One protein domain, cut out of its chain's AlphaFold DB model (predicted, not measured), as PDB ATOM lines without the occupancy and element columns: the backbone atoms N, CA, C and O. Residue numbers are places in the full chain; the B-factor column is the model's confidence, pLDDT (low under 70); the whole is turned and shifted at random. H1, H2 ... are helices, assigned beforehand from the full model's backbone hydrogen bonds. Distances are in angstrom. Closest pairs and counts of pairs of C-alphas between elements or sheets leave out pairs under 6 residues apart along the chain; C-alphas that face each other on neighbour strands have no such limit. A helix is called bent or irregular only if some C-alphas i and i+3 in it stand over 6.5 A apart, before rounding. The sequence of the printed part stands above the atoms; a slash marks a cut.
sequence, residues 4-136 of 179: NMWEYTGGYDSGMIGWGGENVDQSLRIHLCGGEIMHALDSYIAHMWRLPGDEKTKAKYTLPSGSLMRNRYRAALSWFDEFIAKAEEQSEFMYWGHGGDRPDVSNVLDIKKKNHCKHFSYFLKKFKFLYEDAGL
ATOM      1  N   ASN A   4     -37.124  23.017  17.663       94.94
ATOM      2  CA  ASN A   4     -36.646  22.639  16.326       94.94
ATOM      3  C   ASN A   4     -37.035  23.677  15.262       94.94
ATOM      4  O   ASN A   4     -36.280  23.887  14.323       94.94
ATOM      5  N   MET A   5     -38.188  24.344  15.417       93.19
ATOM      6  CA  MET A   5     -38.587  25.428  14.515       93.19
ATOM      7  C   MET A   5     -37.687  26.652  14.708       93.19
ATOM      8  O   MET A   5     -37.272  27.254  13.727       93.19
ATOM      9  N   TRP A   6     -37.341  26.981  15.957       95.62
ATOM     10  CA  TRP A   6     -36.399  28.057  16.277       95.62
ATOM     11  C   TRP A   6     -35.019  27.829  15.646       95.62
ATOM     12  O   TRP A   6     -34.457  28.725  15.021       95.62
ATOM     13  N   GLU A   7     -34.484  26.615  15.775       95.12
ATOM     14  CA  GLU A   7     -33.193  26.242  15.186       95.12
ATOM     15  C   GLU A   7     -33.269  26.186  13.652       95.12
ATOM     16  O   GLU A   7     -32.357  26.659  12.974       95.12
ATOM     17  N   TYR A   8     -34.379  25.686  13.097       94.88
ATOM     18  CA  TYR A   8     -34.631  25.669  11.657       94.88
ATOM     19  C   TYR A   8     -34.617  27.081  11.067       94.88
ATOM     20  O   TYR A   8     -33.932  27.316  10.076       94.88
ATOM     21  N   THR A   9     -35.314  28.039  11.682       94.75
ATOM     22  CA  THR A   9     -35.380  29.422  11.190       94.75
ATOM     23  C   THR A   9     -34.157  30.266  11.550       94.75
ATOM     24  O   THR A   9     -34.108  31.431  11.163       94.75
ATOM     25  N   GLY A  10     -33.159  29.713  12.245       94.44
ATOM     26  CA  GLY A  10     -31.925  30.415  12.603       94.44
ATOM     27  C   GLY A  10     -32.064  31.411  13.761       94.44
ATOM     28  O   GLY A  10     -31.183  32.244  13.938       94.44
ATOM     29  N   GLY A  11     -33.142  31.333  14.548       95.38
ATOM     30  CA  GLY A  11     -33.392  32.217  15.688       95.38
ATOM     31  C   GLY A  11     -33.512  33.700  15.316       95.38
ATOM     32  O   GLY A  11     -34.070  34.047  14.272       95.38
ATOM     33  N   TYR A  12     -33.019  34.577  16.195       96.69
ATOM     34  CA  TYR A  12     -32.951  36.019  15.939       96.69
ATOM     35  C   TYR A  12     -31.813  36.380  14.981       96.69
ATOM     36  O   TYR A  12     -30.756  35.752  14.980       96.69
ATOM     37  N   ASP A  13     -32.008  37.463  14.228       97.56
ATOM     38  CA  ASP A  13     -30.931  38.113  13.492       97.56
ATOM     39  C   ASP A  13     -29.844  38.624  14.458       97.56
ATOM     40  O   ASP A  13     -30.016  39.627  15.152       97.56
ATOM     41  N   SER A  14     -28.700  37.941  14.467       96.19
ATOM     42  CA  SER A  14     -27.543  38.263  15.309       96.19
ATOM     43  C   SER A  14     -26.893  39.616  15.002       96.19
ATOM     44  O   SER A  14     -26.099  40.099  15.806       96.19
ATOM     45  N   GLY A  15     -27.209  40.240  13.863       95.81
ATOM     46  CA  GLY A  15     -26.738  41.579  13.517       95.81
ATOM     47  C   GLY A  15     -27.639  42.714  14.016       95.81
ATOM     48  O   GLY A  15     -27.294  43.885  13.804       95.81
ATOM     49  N   MET A  16     -28.779  42.408  14.649       95.81
ATOM     50  CA  MET A  16     -29.601  43.403  15.342       95.81
ATOM     51  C   MET A  16     -28.969  43.812  16.672       95.81
ATOM     52  O   MET A  16     -28.398  42.994  17.391       95.81
ATOM     53  N   ILE A  17     -29.076  45.097  17.010       92.12
ATOM     54  CA  ILE A  17     -28.462  45.669  18.214       92.12
ATOM     55  C   ILE A  17     -29.550  46.278  19.092       92.12
ATOM     56  O   ILE A  17     -30.348  47.088  18.627       92.12
ATOM     57  N   GLY A  18     -29.542  45.944  20.381       89.31
ATOM     58  CA  GLY A  18     -30.451  46.545  21.353       89.31
ATOM     59  C   GLY A  18     -31.894  46.083  21.161       89.31
ATOM     60  O   GLY A  18     -32.182  44.902  21.315       89.31
ATOM     61  N   TRP A  19     -32.801  47.024  20.892       88.12
ATOM     62  CA  TRP A  19     -34.242  46.781  20.878       88.12
ATOM     63  C   TRP A  19     -34.906  47.336  19.619       88.12
ATOM     64  O   TRP A  19     -34.593  48.447  19.179       88.12
ATOM     65  N   GLY A  20     -35.887  46.586  19.120       89.94
ATOM     66  CA  GLY A  20     -36.811  46.971  18.071       89.94
ATOM     67  C   GLY A  20     -36.443  46.390  16.711       89.94
ATOM     68  O   GLY A  20     -35.270  46.249  16.381       89.94
ATOM     69  N   GLY A  21     -37.467  46.077  15.913       93.44
ATOM     70  CA  GLY A  21     -37.338  45.450  14.593       93.44
ATOM     71  C   GLY A  21     -37.331  43.919  14.629       93.44
ATOM     72  O   GLY A  21     -37.740  43.292  13.652       93.44
ATOM     73  N   GLU A  22     -36.972  43.301  15.757       95.94
ATOM     74  CA  GLU A  22     -36.918  41.846  15.921       95.94
ATOM     75  C   GLU A  22     -38.293  41.184  15.793       95.94
ATOM     76  O   GLU A  22     -38.413  40.077  15.276       95.94
ATOM     77  N   ASN A  23     -39.349  41.878  16.221       94.88
ATOM     78  CA  ASN A  23     -40.727  41.416  16.089       94.88
ATOM     79  C   ASN A  23     -41.157  41.325  14.615       94.88
ATOM     80  O   ASN A  23     -41.828  40.367  14.230       94.88
ATOM     81  N   VAL A  24     -40.744  42.290  13.787       95.44
ATOM     82  CA  VAL A  24     -41.023  42.300  12.343       95.44
ATOM     83  C   VAL A  24     -40.217  41.211  11.637       95.44
ATOM     84  O   VAL A  24     -40.801  40.432  10.884       95.44
ATOM     85  N   ASP A  25     -38.914  41.098  11.928       97.50
ATOM     86  CA  ASP A  25     -38.062  40.026  11.391       97.50
ATOM     87  C   ASP A  25     -38.645  38.646  11.694       97.50
ATOM     88  O   ASP A  25     -38.879  37.866  10.774       97.50
ATOM     89  N   GLN A  26     -38.950  38.357  12.963       96.06
ATOM     90  CA  GLN A  26     -39.493  37.054  13.345       96.06
ATOM     91  C   GLN A  26     -40.858  36.783  12.718       96.06
ATOM     92  O   GLN A  26     -41.117  35.656  12.295       96.06
ATOM     93  N   SER A  27     -41.719  37.799  12.615       96.00
ATOM     94  CA  SER A  27     -43.040  37.630  12.007       96.00
ATOM     95  C   SER A  27     -42.935  37.191  10.548       96.00
ATOM     96  O   SER A  27     -43.532  36.192  10.138       96.00
ATOM     97  N   LEU A  28     -42.116  37.901   9.769       97.25
ATOM     98  CA  LEU A  28     -41.893  37.600   8.357       97.25
ATOM     99  C   LEU A  28     -41.165  36.272   8.176       97.25
ATOM    100  O   LEU A  28     -41.590  35.453   7.365       97.25
ATOM    101  N   ARG A  29     -40.129  36.022   8.981       96.31
ATOM    102  CA  ARG A  29     -39.361  34.774   8.990       96.31
ATOM    103  C   ARG A  29     -40.261  33.559   9.153       96.31
ATOM    104  O   ARG A  29     -40.174  32.623   8.363       96.31
ATOM    105  N   ILE A  30     -41.149  33.569  10.145       96.25
ATOM    106  CA  ILE A  30     -42.063  32.449  10.399       96.25
ATOM    107  C   ILE A  30     -43.000  32.260   9.205       96.25
ATOM    108  O   ILE A  30     -43.069  31.160   8.663       96.25
ATOM    109  N   HIS A  31     -43.679  33.317   8.755       96.25
ATOM    110  CA  HIS A  31     -44.667  33.203   7.681       96.25
ATOM    111  C   HIS A  31     -44.066  32.818   6.325       96.25
ATOM    112  O   HIS A  31     -44.662  32.030   5.588       96.25
ATOM    113  N   LEU A  32     -42.895  33.351   5.984       97.19
ATOM    114  CA  LEU A  32     -42.238  33.088   4.707       97.19
ATOM    115  C   LEU A  32     -41.528  31.731   4.693       97.19
ATOM    116  O   LEU A  32     -41.433  31.113   3.637       97.19
ATOM    117  N   CYS A  33     -41.080  31.223   5.842       96.50
ATOM    118  CA  CYS A  33     -40.403  29.927   5.940       96.50
ATOM    119  C   CYS A  33     -41.341  28.762   6.312       96.50
ATOM    120  O   CYS A  33     -40.873  27.719   6.765       96.50
ATOM    121  N   GLY A  34     -42.655  28.915   6.097       93.44
ATOM    122  CA  GLY A  34     -43.640  27.827   6.197       93.44
ATOM    123  C   GLY A  34     -44.298  27.646   7.567       93.44
ATOM    124  O   GLY A  34     -45.028  26.679   7.764       93.44
ATOM    125  N   GLY A  35     -44.055  28.555   8.507       93.62
ATOM    126  CA  GLY A  35     -44.735  28.592   9.793       93.62
ATOM    127  C   GLY A  35     -45.976  29.486   9.806       93.62
ATOM    128  O   GLY A  35     -46.330  30.167   8.838       93.62
ATOM    129  N   GLU A  36     -46.624  29.511  10.964       93.19
ATOM    130  CA  GLU A  36     -47.785  30.347  11.229       93.19
ATOM    131  C   GLU A  36     -47.717  30.940  12.635       93.19
ATOM    132  O   GLU A  36     -47.128  30.360  13.549       93.19
ATOM    133  N   ILE A  37     -48.302  32.125  12.781       94.19
ATOM    134  CA  ILE A  37     -48.400  32.860  14.035       94.19
ATOM    135  C   ILE A  37     -49.879  32.966  14.350       94.19
ATOM    136  O   ILE A  37     -50.652  33.466  13.536       94.19
ATOM    137  N   MET A  38     -50.253  32.474  15.525       91.69
ATOM    138  CA  MET A  38     -51.639  32.398  15.965       91.69
ATOM    139  C   MET A  38     -51.777  33.092  17.309       91.69
ATOM    140  O   MET A  38     -50.946  32.911  18.201       91.69
ATOM    141  N   HIS A  39     -52.853  33.855  17.456       91.12
ATOM    142  CA  HIS A  39     -53.275  34.370  18.746       91.12
ATOM    143  C   HIS A  39     -54.112  33.299  19.454       91.12
ATOM    144  O   HIS A  39     -55.157  32.887  18.950       91.12
ATOM    145  N   ALA A  40     -53.639  32.820  20.604       93.06
ATOM    146  CA  ALA A  40     -54.371  31.863  21.423       93.06
ATOM    147  C   ALA A  40     -55.391  32.613  22.292       93.06
ATOM    148  O   ALA A  40     -55.010  33.276  23.252       93.06
ATOM    149  N   LEU A  41     -56.680  32.501  21.951       95.44
ATOM    150  CA  LEU A  41     -57.757  33.280  22.579       95.44
ATOM    151  C   LEU A  41     -57.926  33.017  24.082       95.44
ATOM    152  O   LEU A  41     -58.374  33.914  24.788       95.44
ATOM    153  N   ASP A  42     -57.523  31.838  24.556       96.94
ATOM    154  CA  ASP A  42     -57.640  31.423  25.960       96.94
ATOM    155  C   ASP A  42     -56.344  31.635  26.767       96.94
ATOM    156  O   ASP A  42     -56.240  31.217  27.921       96.94
ATOM    157  N   SER A  43     -55.324  32.255  26.166       96.25
ATOM    158  CA  SER A  43     -54.024  32.487  26.795       96.25
ATOM    159  C   SER A  43     -53.819  33.972  27.069       96.25
ATOM    160  O   SER A  43     -53.526  34.743  26.158       96.25
ATOM    161  N   TYR A  44     -53.877  34.362  28.341       95.50
ATOM    162  CA  TYR A  44     -53.732  35.755  28.760       95.50
ATOM    163  C   TYR A  44     -52.441  35.967  29.547       95.50
ATOM    164  O   TYR A  44     -52.155  35.251  30.506       95.50
ATOM    165  N   ILE A  45     -51.676  36.987  29.164       94.69
ATOM    166  CA  ILE A  45     -50.482  37.439  29.881       94.69
ATOM    167  C   ILE A  45     -50.589  38.956  30.019       94.69
ATOM    168  O   ILE A  45     -50.712  39.664  29.024       94.69
ATOM    169  N   ALA A  46     -50.550  39.462  31.250       95.38
ATOM    170  CA  ALA A  46     -50.528  40.899  31.490       95.38
ATOM    171  C   ALA A  46     -49.098  41.433  31.319       95.38
ATOM    172  O   ALA A  46     -48.173  40.958  31.981       95.38
ATOM    173  N   HIS A  47     -48.919  42.444  30.470       90.75
ATOM    174  CA  HIS A  47     -47.676  43.207  30.368       90.75
ATOM    175  C   HIS A  47     -47.909  44.631  30.896       90.75
ATOM    176  O   HIS A  47     -48.964  45.228  30.687       90.75
ATOM    177  N   MET A  48     -46.950  45.156  31.662       90.75
ATOM    178  CA  MET A  48     -47.033  46.493  32.255       90.75
ATOM    179  C   MET A  48     -46.385  47.505  31.315       90.75
ATOM    180  O   MET A  48     -45.185  47.425  31.040       90.75
ATOM    181  N   TRP A  49     -47.170  48.473  30.845       88.88
ATOM    182  CA  TRP A  49     -46.668  49.484  29.923       88.88
ATOM    183  C   TRP A  49     -45.749  50.465  30.629       88.88
ATOM    184  O   TRP A  49     -45.953  50.837  31.783       88.88
ATOM    185  N   ARG A  50     -44.725  50.889  29.895       89.12
ATOM    186  CA  ARG A  50     -43.772  51.882  30.368       89.12
ATOM    187  C   ARG A  50     -44.279  53.262  30.018       89.12
ATOM    188  O   ARG A  50     -44.528  53.542  28.845       89.12
ATOM    189  N   LEU A  51     -44.385  54.126  31.016       89.00
ATOM    190  CA  LEU A  51     -44.789  55.509  30.818       89.00
ATOM    191  C   LEU A  51     -43.561  56.413  30.979       89.00
ATOM    192  O   LEU A  51     -42.934  56.393  32.037       89.00
ATOM    193  N   PRO A  52     -43.196  57.219  29.962       83.38
ATOM    194  CA  PRO A  52     -42.033  58.105  30.050       83.38
ATOM    195  C   PRO A  52     -42.087  59.077  31.236       83.38
ATOM    196  O   PRO A  52     -41.045  59.422  31.784       83.38
ATOM    197  N   GLY A  53     -43.292  59.500  31.634       88.94
ATOM    198  CA  GLY A  53     -43.522  60.421  32.752       88.94
ATOM    199  C   GLY A  53     -43.648  59.765  34.132       88.94
ATOM    200  O   GLY A  53     -43.873  60.475  35.106       88.94
ATOM    201  N   ASP A  54     -43.529  58.440  34.239       92.06
ATOM    202  CA  ASP A  54     -43.630  57.718  35.509       92.06
ATOM    203  C   ASP A  54     -42.278  57.105  35.887       92.06
ATOM    204  O   ASP A  54     -41.787  56.166  35.259       92.06
ATOM    205  N   GLU A  55     -41.685  57.607  36.968       89.56
ATOM    206  CA  GLU A  55     -40.407  57.135  37.510       89.56
ATOM    207  C   GLU A  55     -40.374  55.629  37.813       89.56
ATOM    208  O   GLU A  55     -39.310  55.002  37.750       89.56
ATOM    209  N   LYS A  56     -41.522  55.024  38.136       88.81
ATOM    210  CA  LYS A  56     -41.602  53.597  38.469       88.81
ATOM    211  C   LYS A  56     -41.563  52.713  37.229       88.81
ATOM    212  O   LYS A  56     -41.004  51.619  37.298       88.81
ATOM    213  N   THR A  57     -42.140  53.171  36.119       90.19
ATOM    214  CA  THR A  57     -42.341  52.356  34.910       90.19
ATOM    215  C   THR A  57     -41.494  52.801  33.719       90.19
ATOM    216  O   THR A  57     -41.419  52.070  32.730       90.19
ATOM    217  N   LYS A  58     -40.796  53.941  33.795       89.81
ATOM    218  CA  LYS A  58     -39.897  54.402  32.730       89.81
ATOM    219  C   LYS A  58     -38.780  53.398  32.436       89.81
ATOM    220  O   LYS A  58     -38.300  52.671  33.309       89.81
ATOM    221  N   ALA A  59     -38.323  53.384  31.185       85.81
ATOM    222  CA  ALA A  59     -37.171  52.578  30.799       85.81
ATOM    223  C   ALA A  59     -35.914  53.050  31.554       85.81
ATOM    224  O   ALA A  59     -35.584  54.233  31.551       85.81
ATOM    225  N   LYS A  60     -35.203  52.110  32.187       86.81
ATOM    226  CA  LYS A  60     -33.956  52.368  32.933       86.81
ATOM    227  C   LYS A  60     -32.695  52.043  32.126       86.81
ATOM    228  O   LYS A  60     -31.639  51.801  32.696       86.81
ATOM    229  N   TYR A  61     -32.818  51.997  30.804       84.00
ATOM    230  CA  TYR A  61     -31.720  51.743  29.881       84.00
ATOM    231  C   TYR A  61     -31.771  52.731  28.723       84.00
ATOM    232  O   TYR A  61     -32.836  53.229  28.353       84.00
ATOM    233  N   THR A  62     -30.611  52.980  28.130       81.81
ATOM    234  CA  THR A  62     -30.462  53.778  26.916       81.81
ATOM    235  C   THR A  62     -30.201  52.857  25.738       81.81
ATOM    236  O   THR A  62     -29.378  51.946  25.832       81.81
ATOM    237  N   LEU A  63     -30.882  53.097  24.624       81.06
ATOM    238  CA  LEU A  63     -30.586  52.406  23.375       81.06
ATOM    239  C   LEU A  63     -29.517  53.177  22.597       81.06
ATOM    240  O   LEU A  63     -29.522  54.411  22.633       81.06
ATOM    241  N   PRO A  64     -28.626  52.487  21.866       82.69
ATOM    242  CA  PRO A  64     -27.748  53.152  20.916       82.69
ATOM    243  C   PRO A  64     -28.580  53.954  19.914       82.69
ATOM    244  O   PRO A  64     -29.593  53.456  19.403       82.69
ATOM    245  N   SER A  65     -28.163  55.189  19.634       81.50
ATOM    246  CA  SER A  65     -28.866  56.049  18.679       81.50
ATOM    247  C   SER A  65     -28.991  55.350  17.322       81.50
ATOM    248  O   SER A  65     -28.046  54.722  16.850       81.50
ATOM    249  N   GLY A  66     -30.180  55.402  16.720       83.62
ATOM    250  CA  GLY A  66     -30.453  54.791  15.416       83.62
ATOM    251  C   GLY A  66     -30.555  53.257  15.390       83.62
ATOM    252  O   GLY A  66     -30.892  52.713  14.341       83.62
ATOM    253  N   SER A  67     -30.332  52.549  16.509       89.12
ATOM    254  CA  SER A  67     -30.409  51.072  16.561       89.12
ATOM    255  C   SER A  67     -31.766  50.524  16.108       89.12
ATOM    256  O   SER A  67     -31.807  49.625  15.272       89.12
ATOM    257  N   LEU A  68     -32.863  51.129  16.571       90.69
ATOM    258  CA  LEU A  68     -34.230  50.781  16.169       90.69
ATOM    259  C   LEU A  68     -34.417  50.836  14.644       90.69
ATOM    260  O   LEU A  68     -34.891  49.875  14.041       90.69
ATOM    261  N   MET A  69     -34.014  51.948  14.023       92.31
ATOM    262  CA  MET A  69     -34.178  52.157  12.580       92.31
ATOM    263  C   MET A  69     -33.288  51.214  11.784       92.31
ATOM    264  O   MET A  69     -33.742  50.597  10.824       92.31
ATOM    265  N   ARG A  70     -32.045  51.016  12.238       94.25
ATOM    266  CA  ARG A  70     -31.127  50.056  11.626       94.25
ATOM    267  C   ARG A  70     -31.689  48.637  11.676       94.25
ATOM    268  O   ARG A  70     -31.636  47.941  10.670       94.25
ATOM    269  N   ASN A  71     -32.239  48.195  12.806       96.00
ATOM    270  CA  ASN A  71     -32.806  46.852  12.935       96.00
ATOM    271  C   ASN A  71     -34.056  46.668  12.063       96.00
ATOM    272  O   ASN A  71     -34.188  45.652  11.384       96.00
ATOM    273  N   ARG A  72     -34.953  47.661  12.020       95.75
ATOM    274  CA  ARG A  72     -36.111  47.635  11.114       95.75
ATOM    275  C   ARG A  72     -35.683  47.587   9.650       95.75
ATOM    276  O   ARG A  72     -36.234  46.800   8.886       95.75
ATOM    277  N   TYR A  73     -34.656  48.350   9.282       96.50
ATOM    278  CA  TYR A  73     -34.110  48.321   7.932       96.50
ATOM    279  C   TYR A  73     -33.448  46.977   7.596       96.50
ATOM    280  O   TYR A  73     -33.653  46.462   6.503       96.50
ATOM    281  N   ARG A  74     -32.745  46.332   8.541       97.62
ATOM    282  CA  ARG A  74     -32.245  44.951   8.365       97.62
ATOM    283  C   ARG A  74     -33.371  43.954   8.099       97.62
ATOM    284  O   ARG A  74     -33.237  43.118   7.206       97.62
ATOM    285  N   ALA A  75     -34.476  44.053   8.839       97.44
ATOM    286  CA  ALA A  75     -35.649  43.211   8.612       97.44
ATOM    287  C   ALA A  75     -36.242  43.457   7.214       97.44
ATOM    288  O   ALA A  75     -36.499  42.502   6.482       97.44
ATOM    289  N   ALA A  76     -36.389  44.723   6.809       96.81
ATOM    290  CA  ALA A  76     -36.858  45.080   5.473       96.81
ATOM    291  C   ALA A  76     -35.926  44.525   4.381       96.81
ATOM    292  O   ALA A  76     -36.388  43.805   3.499       96.81
ATOM    293  N   LEU A  77     -34.614  44.766   4.476       97.00
ATOM    294  CA  LEU A  77     -33.611  44.253   3.533       97.00
ATOM    295  C   LEU A  77     -33.651  42.728   3.392       97.00
ATOM    296  O   LEU A  77     -33.476  42.201   2.297       97.00
ATOM    297  N   SER A  78     -33.883  42.017   4.494       97.75
ATOM    298  CA  SER A  78     -33.891  40.552   4.508       97.75
ATOM    299  C   SER A  78     -35.155  39.958   3.879       97.75
ATOM    300  O   SER A  78     -35.116  38.912   3.219       97.75
ATOM    301  N   TRP A  79     -36.302  40.605   4.096       97.81
ATOM    302  CA  TRP A  79     -37.601  39.977   3.869       97.81
ATOM    303  C   TRP A  79     -38.462  40.638   2.805       97.81
ATOM    304  O   TRP A  79     -39.360  39.956   2.333       97.81
ATOM    305  N   PHE A  80     -38.215  41.892   2.412       95.56
ATOM    306  CA  PHE A  80     -39.075  42.614   1.462       95.56
ATOM    307  C   PHE A  80     -38.734  42.364  -0.009       95.56
ATOM    308  O   PHE A  80     -39.509  42.773  -0.867       95.56
ATOM    309  N   ASP A  81     -37.638  41.667  -0.316       95.88
ATOM    310  CA  ASP A  81     -37.238  41.363  -1.697       95.88
ATOM    311  C   ASP A  81     -37.247  42.631  -2.581       95.88
ATOM    312  O   ASP A  81     -36.705  43.660  -2.183       95.88
ATOM    313  N   GLU A  82     -37.878  42.600  -3.756       92.19
ATOM    314  CA  GLU A  82     -38.002  43.739  -4.669       92.19
ATOM    315  C   GLU A  82     -38.746  44.947  -4.069       92.19
ATOM    316  O   GLU A  82     -38.541  46.081  -4.500       92.19
ATOM    317  N   PHE A  83     -39.567  44.736  -3.034       90.88
ATOM    318  CA  PHE A  83     -40.334  45.796  -2.376       90.88
ATOM    319  C   PHE A  83     -39.475  46.666  -1.450       90.88
ATOM    320  O   PHE A  83     -39.951  47.696  -0.965       90.88
ATOM    321  N   ILE A  84     -38.202  46.309  -1.231       92.19
ATOM    322  CA  ILE A  84     -37.266  47.135  -0.460       92.19
ATOM    323  C   ILE A  84     -37.125  48.544  -1.041       92.19
ATOM    324  O   ILE A  84     -37.065  49.504  -0.280       92.19
ATOM    325  N   ALA A  85     -37.176  48.685  -2.369       88.38
ATOM    326  CA  ALA A  85     -37.097  49.983  -3.034       88.38
ATOM    327  C   ALA A  85     -38.220  50.923  -2.569       88.38
ATOM    328  O   ALA A  85     -37.983  52.095  -2.296       88.38
ATOM    329  N   LYS A  86     -39.437  50.389  -2.386       85.56
ATOM    330  CA  LYS A  86     -40.570  51.177  -1.896       85.56
ATOM    331  C   LYS A  86     -40.418  51.558  -0.424       85.56
ATOM    332  O   LYS A  86     -40.826  52.646  -0.020       85.56
ATOM    333  N   ALA A  87     -39.850  50.666   0.382       87.12
ATOM    334  CA  ALA A  87     -39.568  50.952   1.783       87.12
ATOM    335  C   ALA A  87     -38.501  52.054   1.917       87.12
ATOM    336  O   ALA A  87     -38.638  52.934   2.759       87.12
ATOM    337  N   GLU A  88     -37.489  52.058   1.049       88.94
ATOM    338  CA  GLU A  88     -36.413  53.060   1.011       88.94
ATOM    339  C   GLU A  88     -36.883  54.478   0.647       88.94
ATOM    340  O   GLU A  88     -36.203  55.445   0.984       88.94
ATOM    341  N   GLU A  89     -38.065  54.629   0.043       86.06
ATOM    342  CA  GLU A  89     -38.709  55.936  -0.167       86.06
ATOM    343  C   GLU A  89     -39.307  56.528   1.122       86.06
ATOM    344  O   GLU A  89     -39.604  57.723   1.182       86.06
ATOM    345  N   GLN A  90     -39.524  55.711   2.158       84.19
ATOM    346  CA  GLN A  90     -40.091  56.179   3.419       84.19
ATOM    347  C   GLN A  90     -39.055  56.979   4.208       84.19
ATOM    348  O   GLN A  90     -37.878  56.624   4.260       84.19
ATOM    349  N   SER A  91     -39.513  58.024   4.906       84.44
ATOM    350  CA  SER A  91     -38.652  58.875   5.749       84.44
ATOM    351  C   SER A  91     -37.801  58.085   6.751       84.44
ATOM    352  O   SER A  91     -36.683  58.487   7.062       84.44
ATOM    353  N   GLU A  92     -38.300  56.932   7.201       85.69
ATOM    354  CA  GLU A  92     -37.610  56.023   8.115       85.69
ATOM    355  C   GLU A  92     -36.333  55.402   7.520       85.69
ATOM    356  O   GLU A  92     -35.353  55.206   8.239       85.69
ATOM    357  N   PHE A  93     -36.326  55.111   6.213       89.69
ATOM    358  CA  PHE A  93     -35.230  54.418   5.522       89.69
ATOM    359  C   PHE A  93     -34.515  55.277   4.471       89.69
ATOM    360  O   PHE A  93     -33.556  54.823   3.845       89.69
ATOM    361  N   MET A  94     -34.925  56.539   4.337       86.62
ATOM    362  CA  MET A  94     -34.427  57.507   3.359       86.62
ATOM    363  C   MET A  94     -32.893  57.634   3.341       86.62
ATOM    364  O   MET A  94     -32.300  57.747   2.270       86.62
ATOM    365  N   TYR A  95     -32.231  57.558   4.503       90.44
ATOM    366  CA  TYR A  95     -30.763  57.575   4.583       90.44
ATOM    367  C   TYR A  95     -30.119  56.465   3.733       90.44
ATOM    368  O   TYR A  95     -29.200  56.729   2.961       90.44
ATOM    369  N   TRP A  96     -30.626  55.234   3.826       92.25
ATOM    370  CA  TRP A  96     -30.106  54.099   3.061       92.25
ATOM    371  C   TRP A  96     -30.595  54.083   1.610       92.25
ATOM    372  O   TRP A  96     -29.858  53.660   0.717       92.25
ATOM    373  N   GLY A  97     -31.800  54.602   1.359       86.88
ATOM    374  CA  GLY A  97     -32.327  54.808   0.009       86.88
ATOM    375  C   GLY A  97     -31.490  55.778  -0.835       86.88
ATOM    376  O   GLY A  97     -31.384  55.605  -2.047       86.88
ATOM    377  N   HIS A  98     -30.824  56.751  -0.205       90.62
ATOM    378  CA  HIS A  98     -29.972  57.746  -0.874       90.62
ATOM    379  C   HIS A  98     -28.466  57.453  -0.777       90.62
ATOM    380  O   HIS A  98     -27.647  58.372  -0.758       90.62
ATOM    381  N   GLY A  99     -28.085  56.173  -0.746       88.38
ATOM    382  CA  GLY A  99     -26.679  55.756  -0.809       88.38
ATOM    383  C   GLY A  99     -25.966  55.687   0.542       88.38
ATOM    384  O   GLY A  99     -24.741  55.589   0.574       88.38
ATOM    385  N   GLY A 100     -26.708  55.726   1.654       90.19
ATOM    386  CA  GLY A 100     -26.177  55.383   2.971       90.19
ATOM    387  C   GLY A 100     -25.695  53.930   3.046       90.19
ATOM    388  O   GLY A 100     -26.151  53.065   2.294       90.19
ATOM    389  N   ASP A 101     -24.782  53.657   3.980       91.62
ATOM    390  CA  ASP A 101     -24.155  52.338   4.118       91.62
ATOM    391  C   ASP A 101     -25.172  51.273   4.558       91.62
ATOM    392  O   ASP A 101     -25.761  51.354   5.645       91.62
ATOM    393  N   ARG A 102     -25.416  50.286   3.688       94.44
ATOM    394  CA  ARG A 102     -26.419  49.241   3.922       94.44
ATOM    395  C   ARG A 102     -25.845  48.177   4.862       94.44
ATOM    396  O   ARG A 102     -24.774  47.641   4.591       94.44
ATOM    397  N   PRO A 103     -26.554  47.811   5.943       95.12
ATOM    398  CA  PRO A 103     -26.072  46.786   6.853       95.12
ATOM    399  C   PRO A 103     -26.038  45.415   6.163       95.12
ATOM    400  O   PRO A 103     -26.986  45.042   5.474       95.12
ATOM    401  N   ASP A 104     -24.988  44.634   6.420       96.50
ATOM    402  CA  ASP A 104     -24.889  43.259   5.920       96.50
ATOM    403  C   ASP A 104     -25.944  42.345   6.563       96.50
ATOM    404  O   ASP A 104     -25.989  42.197   7.786       96.50
ATOM    405  N   VAL A 105     -26.784  41.722   5.740       97.88
ATOM    406  CA  VAL A 105     -27.847  40.788   6.148       97.88
ATOM    407  C   VAL A 105     -27.606  39.363   5.629       97.88
ATOM    408  O   VAL A 105     -28.527  38.545   5.608       97.88
ATOM    409  N   SER A 106     -26.371  39.049   5.217       97.88
ATOM    410  CA  SER A 106     -25.950  37.727   4.730       97.88
ATOM    411  C   SER A 106     -26.418  36.584   5.637       97.88
ATOM    412  O   SER A 106     -27.012  35.620   5.162       97.88
ATOM    413  N   ASN A 107     -26.287  36.751   6.955       97.19
ATOM    414  CA  ASN A 107     -26.709  35.780   7.963       97.19
ATOM    415  C   ASN A 107     -28.199  35.397   7.875       97.19
ATOM    416  O   ASN A 107     -28.561  34.253   8.152       97.19
ATOM    417  N   VAL A 108     -29.075  36.329   7.488       97.88
ATOM    418  CA  VAL A 108     -30.509  36.063   7.309       97.88
ATOM    419  C   VAL A 108     -30.797  35.543   5.902       97.88
ATOM    420  O   VAL A 108     -31.576  34.599   5.745       97.88
ATOM    421  N   LEU A 109     -30.147  36.109   4.883       97.88
ATOM    422  CA  LEU A 109     -30.315  35.691   3.489       97.88
ATOM    423  C   LEU A 109     -29.871  34.239   3.259       97.88
ATOM    424  O   LEU A 109     -30.540  33.504   2.529       97.88
ATOM    425  N   ASP A 110     -28.811  33.793   3.930       97.81
ATOM    426  CA  ASP A 110     -28.336  32.412   3.872       97.81
ATOM    427  C   ASP A 110     -29.374  31.437   4.427       97.81
ATOM    428  O   ASP A 110     -29.633  30.395   3.822       97.81
ATOM    429  N   ILE A 111     -30.039  31.792   5.531       96.62
ATOM    430  CA  ILE A 111     -31.142  31.002   6.093       96.62
ATOM    431  C   ILE A 111     -32.343  30.999   5.147       96.62
ATOM    432  O   ILE A 111     -32.899  29.935   4.867       96.62
ATOM    433  N   LYS A 112     -32.720  32.168   4.612       97.31
ATOM    434  CA  LYS A 112     -33.818  32.309   3.647       97.31
ATOM    435  C   LYS A 112     -33.613  31.385   2.444       97.31
ATOM    436  O   LYS A 112     -34.538  30.674   2.046       97.31
ATOM    437  N   LYS A 113     -32.387  31.350   1.914       97.50
ATOM    438  CA  LYS A 113     -31.979  30.491   0.797       97.50
ATOM    439  C   LYS A 113     -31.949  29.015   1.187       97.50
ATOM    440  O   LYS A 113     -32.545  28.202   0.484       97.50
ATOM    441  N   LYS A 114     -31.288  28.669   2.296       97.25
ATOM    442  CA  LYS A 114     -31.149  27.291   2.800       97.25
ATOM    443  C   LYS A 114     -32.503  26.617   3.018       97.25
ATOM    444  O   LYS A 114     -32.657  25.444   2.705       97.25
ATOM    445  N   ASN A 115     -33.471  27.363   3.539       97.06
ATOM    446  CA  ASN A 115     -34.787  26.847   3.902       97.06
ATOM    447  C   ASN A 115     -35.836  27.013   2.796       97.06
ATOM    448  O   ASN A 115     -37.011  26.731   3.025       97.06
ATOM    449  N   HIS A 116     -35.439  27.492   1.611       97.06
ATOM    450  CA  HIS A 116     -36.342  27.747   0.486       97.06
ATOM    451  C   HIS A 116     -37.574  28.580   0.882       97.06
ATOM    452  O   HIS A 116     -38.704  28.291   0.472       97.06
ATOM    453  N   CYS A 117     -37.360  29.605   1.715       98.00
ATOM    454  CA  CYS A 117     -38.442  30.466   2.173       98.00
ATOM    455  C   CYS A 117     -39.069  31.213   0.986       98.00
ATOM    456  O   CYS A 117     -38.421  31.494  -0.023       98.00
ATOM    457  N   LYS A 118     -40.360  31.518   1.103       98.12
ATOM    458  CA  LYS A 118     -41.128  32.220   0.076       98.12
ATOM    459  C   LYS A 118     -40.678  33.678  -0.056       98.12
ATOM    460  O   LYS A 118     -40.156  34.270   0.887       98.12
ATOM    461  N   HIS A 119     -40.938  34.249  -1.228       97.12
ATOM    462  CA  HIS A 119     -40.778  35.680  -1.481       97.12
ATOM    463  C   HIS A 119     -41.835  36.502  -0.737       97.12
ATOM    464  O   HIS A 119     -42.928  36.006  -0.459       97.12
ATOM    465  N   PHE A 120     -41.554  37.778  -0.482       96.50
ATOM    466  CA  PHE A 120     -42.467  38.697   0.200       96.50
ATOM    467  C   PHE A 120     -43.839  38.808  -0.473       96.50
ATOM    468  O   PHE A 120     -44.866  38.907   0.199       96.50
ATOM    469  N   SER A 121     -43.888  38.702  -1.800       93.25
ATOM    470  CA  SER A 121     -45.135  38.682  -2.572       93.25
ATOM    471  C   SER A 121     -46.107  37.582  -2.118       93.25
ATOM    472  O   SER A 121     -47.323  37.782  -2.141       93.25
ATOM    473  N   TYR A 122     -45.602  36.444  -1.626       95.44
ATOM    474  CA  TYR A 122     -46.432  35.408  -1.012       95.44
ATOM    475  C   TYR A 122     -47.105  35.902   0.272       95.44
ATOM    476  O   TYR A 122     -48.288  35.636   0.469       95.44
ATOM    477  N   PHE A 123     -46.384  36.632   1.126       93.94
ATOM    478  CA  PHE A 123     -46.937  37.203   2.356       93.94
ATOM    479  C   PHE A 123     -48.045  38.210   2.045       93.94
ATOM    480  O   PHE A 123     -49.145  38.100   2.587       93.94
ATOM    481  N   LEU A 124     -47.798  39.129   1.106       90.06
ATOM    482  CA  LEU A 124     -48.803  40.094   0.651       90.06
ATOM    483  C   LEU A 124     -50.056  39.391   0.116       90.06
ATOM    484  O   LEU A 124     -51.171  39.757   0.475       90.06
ATOM    485  N   LYS A 125     -49.879  38.327  -0.676       90.56
ATOM    486  CA  LYS A 125     -50.994  37.520  -1.185       90.56
ATOM    487  C   LYS A 125     -51.727  36.763  -0.075       90.56
ATOM    488  O   LYS A 125     -52.955  36.734  -0.092       90.56
ATOM    489  N   LYS A 126     -51.010  36.156   0.880       90.50
ATOM    490  CA  LYS A 126     -51.598  35.421   2.016       90.50
ATOM    491  C   LYS A 126     -52.514  36.330   2.841       90.50
ATOM    492  O   LYS A 126     -53.576  35.893   3.266       90.50
ATOM    493  N   PHE A 127     -52.125  37.589   3.015       89.25
ATOM    494  CA  PHE A 127     -52.851  38.566   3.824       89.25
ATOM    495  C   PHE A 127     -53.627  39.602   2.998       89.25
ATOM    496  O   PHE A 127     -54.044  40.622   3.534       89.25
ATOM    497  N   LYS A 128     -53.879  39.330   1.710       84.88
ATOM    498  CA  LYS A 128     -54.548  40.249   0.771       84.88
ATOM    499  C   LYS A 128     -55.873  40.800   1.300       84.88
ATOM    500  O   LYS A 128     -56.110  41.995   1.182       84.88
ATOM    501  N   PHE A 129     -56.683  39.958   1.945       82.19
ATOM    502  CA  PHE A 129     -57.979  40.350   2.510       82.19
ATOM    503  C   PHE A 129     -57.862  41.470   3.562       82.19
ATOM    504  O   PHE A 129     -58.735  42.325   3.660       82.19
ATOM    505  N   LEU A 130     -56.767  41.510   4.334       81.50
ATOM    506  CA  LEU A 130     -56.528  42.589   5.295       81.50
ATOM    507  C   LEU A 130     -56.301  43.916   4.567       81.50
ATOM    508  O   LEU A 130     -56.784  44.964   4.985       81.50
ATOM    509  N   TYR A 131     -55.565  43.866   3.465       72.75
ATOM    510  CA  TYR A 131     -55.172  45.051   2.721       72.75
ATOM    511  C   TYR A 131     -56.290  45.586   1.821       72.75
ATOM    512  O   TYR A 131     -56.432  46.799   1.717       72.75
ATOM    513  N   GLU A 132     -57.076  44.704   1.201       73.44
ATOM    514  CA  GLU A 132     -58.149  45.072   0.269       73.44
ATOM    515  C   GLU A 132     -59.503  45.240   0.962       73.44
ATOM    516  O   GLU A 132     -60.143  46.276   0.807       73.44
ATOM    517  N   ASP A 133     -59.931  44.257   1.759       70.94
ATOM    518  CA  ASP A 133     -61.299  44.231   2.296       70.94
ATOM    519  C   ASP A 133     -61.408  44.976   3.630       70.94
ATOM    520  O   ASP A 133     -62.416  45.627   3.910       70.94
ATOM    521  N   ALA A 134     -60.366  44.895   4.466       72.81
ATOM    522  CA  ALA A 134     -60.338  45.579   5.759       72.81
ATOM    523  C   ALA A 134     -59.813  47.026   5.677       72.81
ATOM    524  O   ALA A 134     -59.790  47.716   6.696       72.81
ATOM    525  N   GLY A 135     -59.410  47.499   4.488       64.94
ATOM    526  CA  GLY A 135     -58.989  48.887   4.254       64.94
ATOM    527  C   GLY A 135     -57.725  49.306   5.014       64.94
ATOM    528  O   GLY A 135     -57.549  50.485   5.309       64.94
ATOM    529  N   LEU A 136     -56.856  48.352   5.375       65.56
ATOM    530  CA  LEU A 136     -55.620  48.635   6.120       65.56
ATOM    531  C   LEU A 136     -54.567  49.371   5.285       65.56
ATOM    532  O   LEU A 136     -53.690  50.018   5.859       65.56
TER     533      LEU A 136
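This is residues 4 to 136 of the 179 residues of an uncharacterized protein of Perkinsus chesapeaki (UniProt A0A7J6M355). Two helices side by side, H2 and H3, make the core, with H4 folded back from the end of H3 and H7 crossing the far end of H2. A wide loop with no named element, residues 33 to 66, swings far out from this core and returns; its residues 38 to 47 stick out, as does the tail of residues 127 to 136 with H8. The printed part has 133 residues with eight named helices, H1 to H8 in chain order, and no named strand; it is all helix in class, though named elements hold 62 residues, under half. It is only just compact, close to loose, with a radius of gyration of the C-alphas of 16.8 A and spans of 46 by 46 by 36 A.

H1, residues 4 to 8, touches no helix. After a long link, H2, residues 22 to 32, touches H3, residues 67 to 79, at a shallow tilt of 8 degrees, the same way; their closest C-alphas, those of Asp 25 and Ala 75, are 4.9 A apart. H3 and H4, residues 81 to 88, form a helical hairpin. They only just touch, with 3 pairs of C-alphas within 8 A, through residues 76 to 77 of H3 alone; the closest are Leu 77 and Ile 84, 6.1 A. They run opposite ways at a shallow tilt of 33 degrees, only just short of steep. H4 touches H5, residues 94 to 97, closest at the C-alphas of Glu 88 and Gly 97, 4.6 A. H6, residues 106 to 114, is near H2 and close to but not clearly touching H3, with the C-alphas of Ser 78 and Leu 109 closest at 6.1 A. H7, residues 120 to 126, touches H2, closest at the C-alphas of Leu 32 and Phe 123, 6.7 A; at 71 degrees they are only just about perpendicular. H7 and H8, residues 128 to 132, meet only through their link. Every O i to N i+4 pair is within hydrogen-bond range in H1, H2, H3, H7 and H8, but 2 of 4 in H4 and 4 of 5 in H6; H5 is too short for such a pair.

H1 begins at C-alpha 4, (-36.646, 22.639, 16.326). H2 is 15.2 A long, H3 18.3 A, H4 12.0 A and H6 11.8 A. H3 begins at C-alpha 67, (-30.409, 51.072, 16.561). H4 is irregular, only just: C-alphas 82 and 85 are 6.52 A apart. H8 ends at C-alpha 132, (-58.149, 45.072, 0.269).

The two C-alphas farthest apart, those of Asp 42 and Gly 99, are 47.6 A apart. The printed part has no cut. The links H1 to H2 and H2 to H3 are long. The mean pLDDT of the printed part is 91.5, and residues 135 to 136 are under 70.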